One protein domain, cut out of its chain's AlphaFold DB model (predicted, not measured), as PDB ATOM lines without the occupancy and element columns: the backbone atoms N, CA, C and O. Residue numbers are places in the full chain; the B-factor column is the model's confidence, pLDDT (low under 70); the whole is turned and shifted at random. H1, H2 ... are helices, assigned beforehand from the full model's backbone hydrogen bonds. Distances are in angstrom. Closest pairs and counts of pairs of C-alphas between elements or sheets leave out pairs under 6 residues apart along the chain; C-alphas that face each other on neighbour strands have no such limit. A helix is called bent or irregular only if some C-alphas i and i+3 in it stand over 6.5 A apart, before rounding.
ATOM      1  N   TRP A  73     170.443-137.730 366.279       88.56
ATOM      2  CA  TRP A  73     170.830-138.773 365.319       88.56
ATOM      3  C   TRP A  73     170.662-140.192 365.864       88.56
ATOM      4  O   TRP A  73     170.225-141.070 365.130       88.56
ATOM      5  N   GLY A  74     170.910-140.409 367.159       86.50
ATOM      6  CA  GLY A  74     170.780-141.729 367.789       86.50
ATOM      7  C   GLY A  74     169.350-142.232 367.809       86.50
ATOM      8  O   GLY A  74     169.111-143.424 367.659       86.50
ATOM      9  N   ARG A  75     168.380-141.320 367.930       87.31
ATOM     10  CA  ARG A  75     166.970-141.692 367.873       87.31
ATOM     11  C   ARG A  75     166.516-141.940 366.439       87.31
ATOM     12  O   ARG A  75     165.748-142.863 366.206       87.31
ATOM     13  N   PHE A  76     167.026-141.154 365.495       88.19
ATOM     14  CA  PHE A  76     166.746-141.317 364.069       88.19
ATOM     15  C   PHE A  76     167.282-142.645 363.515       88.19
ATOM     16  O   PHE A  76     166.555-143.351 362.815       88.19
ATOM     17  N   THR A  77     168.512-143.035 363.870       84.56
ATOM     18  CA  THR A  77     169.057-144.346 363.486       84.56
ATOM     19  C   THR A  77     168.329-145.481 364.197       84.56
ATOM     20  O   THR A  77     167.909-146.421 363.530       84.56
ATOM     21  N   PHE A  78     168.084-145.368 365.509       84.56
ATOM     22  CA  PHE A  78     167.341-146.371 366.279       84.56
ATOM     23  C   PHE A  78     165.941-146.640 365.709       84.56
ATOM     24  O   PHE A  78     165.609-147.795 365.446       84.56
ATOM     25  N   ASP A  79     165.141-145.598 365.453       85.12
ATOM     26  CA  ASP A  79     163.811-145.748 364.848       85.12
ATOM     27  C   ASP A  79     163.919-146.364 363.439       85.12
ATOM     28  O   ASP A  79     163.128-147.234 363.072       85.12
ATOM     29  N   GLY A  80     164.950-145.989 362.671       83.81
ATOM     30  CA  GLY A  80     165.241-146.552 361.354       83.81
ATOM     31  C   GLY A  80     165.607-148.042 361.361       83.81
ATOM     32  O   GLY A  80     165.167-148.763 360.466       83.81
ATOM     33  N   CYS A  81     166.380-148.503 362.347       82.25
ATOM     34  CA  CYS A  81     166.707-149.916 362.552       82.25
ATOM     35  C   CYS A  81     165.495-150.699 363.070       82.25
ATOM     36  O   CYS A  81     165.215-151.796 362.589       82.25
ATOM     37  N   MET A  82     164.742-150.118 364.009       84.56
ATOM     38  CA  MET A  82     163.546-150.727 364.589       84.56
ATOM     39  C   MET A  82     162.460-150.970 363.532       84.56
ATOM     40  O   MET A  82     161.806-152.008 363.564       84.56
ATOM     41  N   GLU A  83     162.293-150.072 362.557       85.62
ATOM     42  CA  GLU A  83     161.369-150.299 361.438       85.62
ATOM     43  C   GLU A  83     161.816-151.464 360.540       85.62
ATOM     44  O   GLU A  83     160.998-152.305 360.170       85.62
ATOM     45  N   GLY A  84     163.120-151.587 360.264       83.69
ATOM     46  CA  GLY A  84     163.675-152.746 359.556       83.69
ATOM     47  C   GLY A  84     163.407-154.064 360.293       83.69
ATOM     48  O   GLY A  84     162.966-155.037 359.681       83.69
ATOM     49  N   ILE A  85     163.578-154.075 361.620       82.94
ATOM     50  CA  ILE A  85     163.262-155.230 362.472       82.94
ATOM     51  C   ILE A  85     161.766-155.577 362.397       82.94
ATOM     52  O   ILE A  85     161.442-156.746 362.199       82.94
ATOM     53  N   LYS A  86     160.849-154.598 362.470       85.25
ATOM     54  CA  LYS A  86     159.399-154.846 362.310       85.25
ATOM     55  C   LYS A  86     159.064-155.470 360.957       85.25
ATOM     56  O   LYS A  86     158.308-156.436 360.914       85.25
ATOM     57  N   VAL A  87     159.624-154.950 359.862       85.81
ATOM     58  CA  VAL A  87     159.408-155.500 358.511       85.81
ATOM     59  C   VAL A  87     159.872-156.957 358.446       85.81
ATOM     60  O   VAL A  87     159.127-157.817 357.978       85.81
ATOM     61  N   ILE A  88     161.050-157.266 358.992       83.44
ATOM     62  CA  ILE A  88     161.572-158.639 359.059       83.44
ATOM     63  C   ILE A  88     160.668-159.532 359.933       83.44
ATOM     64  O   ILE A  88     160.292-160.618 359.497       83.44
ATOM     65  N   MET A  89     160.243-159.075 361.116       83.25
ATOM     66  CA  MET A  89     159.317-159.811 361.993       83.25
ATOM     67  C   MET A  89     157.967-160.101 361.323       83.25
ATOM     68  O   MET A  89     157.455-161.216 361.440       83.25
ATOM     69  N   ASN A  90     157.408-159.130 360.593       85.06
ATOM     70  CA  ASN A  90     156.151-159.276 359.859       85.06
ATOM     71  C   ASN A  90     156.291-160.281 358.706       85.06
ATOM     72  O   ASN A  90     155.467-161.188 358.580       85.06
ATOM     73  N   ASN A  91     157.371-160.189 357.924       84.81
ATOM     74  CA  ASN A  91     157.676-161.133 356.842       84.81
ATOM     75  C   ASN A  91     157.874-162.567 357.372       84.81
ATOM     76  O   ASN A  91     157.431-163.532 356.750       84.81
ATOM     77  N   MET A  92     158.470-162.707 358.559       81.50
ATOM     78  CA  MET A  92     158.610-163.973 359.286       81.50
ATOM     79  C   MET A  92     157.336-164.410 360.040       81.50
ATOM     80  O   MET A  92     157.344-165.434 360.723       81.50
ATOM     81  N   LYS A  93     156.227-163.659 359.950       83.06
ATOM     82  CA  LYS A  93     154.953-163.924 360.654       83.06
ATOM     83  C   LYS A  93     155.126-164.121 362.171       83.06
ATOM     84  O   LYS A  93     154.474-164.972 362.774       83.06
ATOM     85  N   GLY A  94     156.048-163.370 362.777       68.81
ATOM     86  CA  GLY A  94     156.394-163.461 364.200       68.81
ATOM     87  C   GLY A  94     157.185-164.712 364.608       68.81
ATOM     88  O   GLY A  94     157.465-164.874 365.792       68.81
ATOM     89  N   LYS A  95     157.567-165.587 363.668       70.31
ATOM     90  CA  LYS A  95     158.350-166.801 363.936       70.31
ATOM     91  C   LYS A  95     159.775-166.637 363.427       70.31
ATOM     92  O   LYS A  95     160.010-166.703 362.223       70.31
ATOM     93  N   ALA A  96     160.737-166.474 364.334       63.94
ATOM     94  CA  ALA A  96     162.133-166.707 363.977       63.94
ATOM     95  C   ALA A  96     162.273-168.115 363.365       63.94
ATOM     96  O   ALA A  96     161.578-169.045 363.786       63.94
ATOM     97  N   ASP A 120     165.684-153.249 380.214       63.22
ATOM     98  CA  ASP A 120     164.406-152.666 380.649       63.22
ATOM     99  C   ASP A 120     164.499-151.167 381.000       63.22
ATOM    100  O   ASP A 120     163.519-150.430 380.811       63.22
ATOM    101  N   SER A 121     165.685-150.676 381.386       60.31
ATOM    102  CA  SER A 121     165.988-149.238 381.430       60.31
ATOM    103  C   SER A 121     165.949-148.632 380.023       60.31
ATOM    104  O   SER A 121     165.211-147.669 379.792       60.31
ATOM    105  N   TRP A 122     166.627-149.243 379.040       64.25
ATOM    106  CA  TRP A 122     166.563-148.812 377.639       64.25
ATOM    107  C   TRP A 122     165.139-148.899 377.072       64.25
ATOM    108  O   TRP A 122     164.650-147.917 376.518       64.25
ATOM    109  N   ARG A 123     164.406-150.005 377.259       66.31
ATOM    110  CA  ARG A 123     162.996-150.123 376.830       66.31
ATOM    111  C   ARG A 123     162.131-149.017 377.427       66.31
ATOM    112  O   ARG A 123     161.333-148.410 376.715       66.31
ATOM    113  N   THR A 124     162.294-148.710 378.712       69.75
ATOM    114  CA  THR A 124     161.550-147.621 379.355       69.75
ATOM    115  C   THR A 124     161.933-146.266 378.749       69.75
ATOM    116  O   THR A 124     161.053-145.546 378.274       69.75
ATOM    117  N   ARG A 125     163.230-145.957 378.652       65.56
ATOM    118  CA  ARG A 125     163.752-144.669 378.167       65.56
ATOM    119  C   ARG A 125     163.476-144.400 376.683       65.56
ATOM    120  O   ARG A 125     163.231-143.254 376.297       65.56
ATOM    121  N   LEU A 126     163.506-145.442 375.852       69.06
ATOM    122  CA  LEU A 126     163.366-145.341 374.397       69.06
ATOM    123  C   LEU A 126     161.924-145.559 373.918       69.06
ATOM    124  O   LEU A 126     161.459-144.812 373.059       69.06
ATOM    125  N   ILE A 127     161.199-146.537 374.476       68.69
ATOM    126  CA  ILE A 127     159.862-146.928 373.990       68.69
ATOM    127  C   ILE A 127     158.751-146.198 374.754       68.69
ATOM    128  O   ILE A 127     157.851-145.640 374.126       68.69
ATOM    129  N   LYS A 128     158.807-146.178 376.097       69.06
ATOM    130  CA  LYS A 128     157.771-145.534 376.932       69.06
ATOM    131  C   LYS A 128     157.953-144.017 376.973       69.06
ATOM    132  O   LYS A 128     157.041-143.279 376.622       69.06
ATOM    133  N   GLU A 129     159.142-143.551 377.358       73.44
ATOM    134  CA  GLU A 129     159.433-142.118 377.507       73.44
ATOM    135  C   GLU A 129     159.729-141.409 376.173       73.44
ATOM    136  O   GLU A 129     159.721-140.181 376.120       73.44
ATOM    137  N   LYS A 130     160.015-142.167 375.099       70.25
ATOM    138  CA  LYS A 130     160.316-141.668 373.741       70.25
ATOM    139  C   LYS A 130     161.350-140.531 373.702       70.25
ATOM    140  O   LYS A 130     161.282-139.670 372.820       70.25
ATOM    141  N   LYS A 131     162.313-140.519 374.631       74.75
ATOM    142  CA  LYS A 131     163.283-139.421 374.779       74.75
ATOM    143  C   LYS A 131     164.146-139.243 373.521       74.75
ATOM    144  O   LYS A 131     164.336-140.167 372.723       74.75
ATOM    145  N   LYS A 132     164.676-138.027 373.346       77.56
ATOM    146  CA  LYS A 132     165.730-137.745 372.361       77.56
ATOM    147  C   LYS A 132     166.987-138.525 372.764       77.56
ATOM    148  O   LYS A 132     167.408-138.429 373.913       77.56
ATOM    149  N   ILE A 133     167.569-139.271 371.825       78.31
ATOM    150  CA  ILE A 133     168.867-139.936 371.997       78.31
ATOM    151  C   ILE A 133     169.901-139.132 371.212       78.31
ATOM    152  O   ILE A 133     169.799-139.000 369.988       78.31
ATOM    153  N   TRP A 134     170.894-138.606 371.915       83.31
ATOM    154  CA  TRP A 134     172.031-137.910 371.328       83.31
ATOM    155  C   TRP A 134     173.180-138.896 371.115       83.31
ATOM    156  O   TRP A 134     173.426-139.737 371.976       83.31
ATOM    157  N   TRP A 135     173.899-138.802 369.989       74.81
ATOM    158  CA  TRP A 135     175.069-139.665 369.757       74.81
ATOM    159  C   TRP A 135     176.163-139.438 370.795       74.81
ATOM    160  O   TRP A 135     176.758-140.410 371.246       74.81
ATOM    161  N   LYS A 136     176.368-138.185 371.228       78.88
ATOM    162  CA  LYS A 136     177.301-137.879 372.312       78.88
ATOM    163  C   LYS A 136     176.896-138.579 373.609       78.88
ATOM    164  O   LYS A 136     177.675-139.373 374.106       78.88
ATOM    165  N   ASP A 137     175.678-138.365 374.107       80.56
ATOM    166  CA  ASP A 137     175.189-139.015 375.334       80.56
ATOM    167  C   ASP A 137     175.286-140.548 375.268       80.56
ATOM    168  O   ASP A 137     175.588-141.188 376.270       80.56
ATOM    169  N   MET A 138     175.022-141.138 374.098       71.44
ATOM    170  CA  MET A 138     175.080-142.585 373.875       71.44
ATOM    171  C   MET A 138     176.522-143.116 373.886       71.44
ATOM    172  O   MET A 138     176.787-144.122 374.535       71.44
ATOM    173  N   PHE A 139     177.450-142.422 373.223       70.94
ATOM    174  CA  PHE A 139     178.880-142.745 373.218       70.94
ATOM    175  C   PHE A 139     179.518-142.525 374.597       70.94
ATOM    176  O   PHE A 139     180.161-143.421 375.131       70.94
ATOM    177  N   ASP A 140     179.264-141.372 375.219       78.94
ATOM    178  CA  ASP A 140     179.709-141.042 376.573       78.94
ATOM    179  C   ASP A 140     179.212-142.085 377.600       78.94
ATOM    180  O   ASP A 140     179.910-142.368 378.571       78.94
ATOM    181  N   HIS A 141     178.016-142.658 377.407       71.38
ATOM    182  CA  HIS A 141     177.465-143.710 378.270       71.38
ATOM    183  C   HIS A 141     178.068-145.094 377.988       71.38
ATOM    184  O   HIS A 141     178.341-145.826 378.936       71.38
ATOM    185  N   ASP A 142     178.285-145.462 376.723       69.75
ATOM    186  CA  ASP A 142     178.983-146.698 376.342       69.75
ATOM    187  C   ASP A 142     180.406-146.719 376.933       69.75
ATOM    188  O   ASP A 142     180.755-147.635 377.682       69.75
ATOM    189  N   VAL A 143     181.175-145.646 376.719       74.75
ATOM    190  CA  VAL A 143     182.535-145.473 377.258       74.75
ATOM    191  C   VAL A 143     182.563-145.545 378.790       74.75
ATOM    192  O   VAL A 143     183.431-146.221 379.346       74.75
ATOM    193  N   ARG A 144     181.606-144.912 379.488       75.94
ATOM    194  CA  ARG A 144     181.480-145.034 380.955       75.94
ATOM    195  C   ARG A 144     181.194-146.470 381.376       75.94
ATOM    196  O   ARG A 144     181.974-147.013 382.143       75.94
ATOM    197  N   SER A 145     180.187-147.127 380.795       67.94
ATOM    198  CA  SER A 145     179.835-148.502 381.180       67.94
ATOM    199  C   SER A 145     180.991-149.500 381.020       67.94
ATOM    200  O   SER A 145     181.169-150.358 381.878       67.94
ATOM    201  N   ARG A 146     181.843-149.335 379.997       64.50
ATOM    202  CA  ARG A 146     183.073-150.132 379.817       64.50
ATOM    203  C   ARG A 146     184.174-149.804 380.832       64.50
ATOM    204  O   ARG A 146     184.998-150.662 381.127       64.50
ATOM    205  N   SER A 147     184.208-148.570 381.334       69.75
ATOM    206  CA  SER A 147     185.148-148.134 382.376       69.75
ATOM    207  C   SER A 147     184.716-148.654 383.751       69.75
ATOM    208  O   SER A 147     185.530-149.185 384.500       69.75
TER     209      SER A 147
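What this domain is: This is residues 73 to 96 and 120 to 147 of the 272 residues of the protein "Uncharacterized protein T32B20.h" of Arabidopsis thaliana (UniProt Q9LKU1). Two helices, the long H1 and the shorter H3, meet near their first residues and open into a loose L, with a corner at Gly 74 and Trp 135. The short helix H2 sits off to one side of this corner and touches neither arm; a six-residue link joins it to H3. The printed part has 52 residues with three named helices, in the order H1, H2, H3, and no named strand; the class is all helix. The whole is loose, with a radius of gyration of the C-alphas of 13.6 A, and elongated, spanning 39 by 21 by 18 A.

How they stand to each other: H1, residues 73 to 91, only just touches H3, residues 135 to 147, with 3 pairs of C-alphas within 8 A. They touch only at their ends, through residues 73 to 74 of H1 and 135 to 138 of H3. The closest C-alphas of the two are those of Gly 74 and Trp 135, 5.2 A apart. Their lines are about perpendicular, at 85 degrees. H2, residues 120 to 128, is only just apart from H1, at 8.3 A between closest C-alphas. H2 and H3 are apart too, joined by a short link. In H1, H2 and H3 every O i to N i+4 pair is within hydrogen-bond range.

Where its parts are: H1 begins at C-alpha 73 (170.830, -138.773, 365.319) and runs 27.3 A to C-alpha 91. H2, 10.4 A long, begins at C-alpha 120 (164.406, -152.666, 380.649). It is neither bent nor irregular, but only just: C-alphas 125 and 128 are 6.2 A apart. H3 runs 18.2 A to C-alpha 147 (185.148, -148.134, 382.376).

The domain as a whole: The C-alphas farthest apart, those of Lys 93 and Ser 147, are 40.4 A apart. Residues 97 to 119 are not printed; C-alphas 96 and 120 are 21.9 A apart across this cut. Residues 80 to 85 of H1 and 140 to 147 of H3 stand free. The mean pLDDT of the printed part is 76.7; 15 residues are under 70, among them 120 to 128.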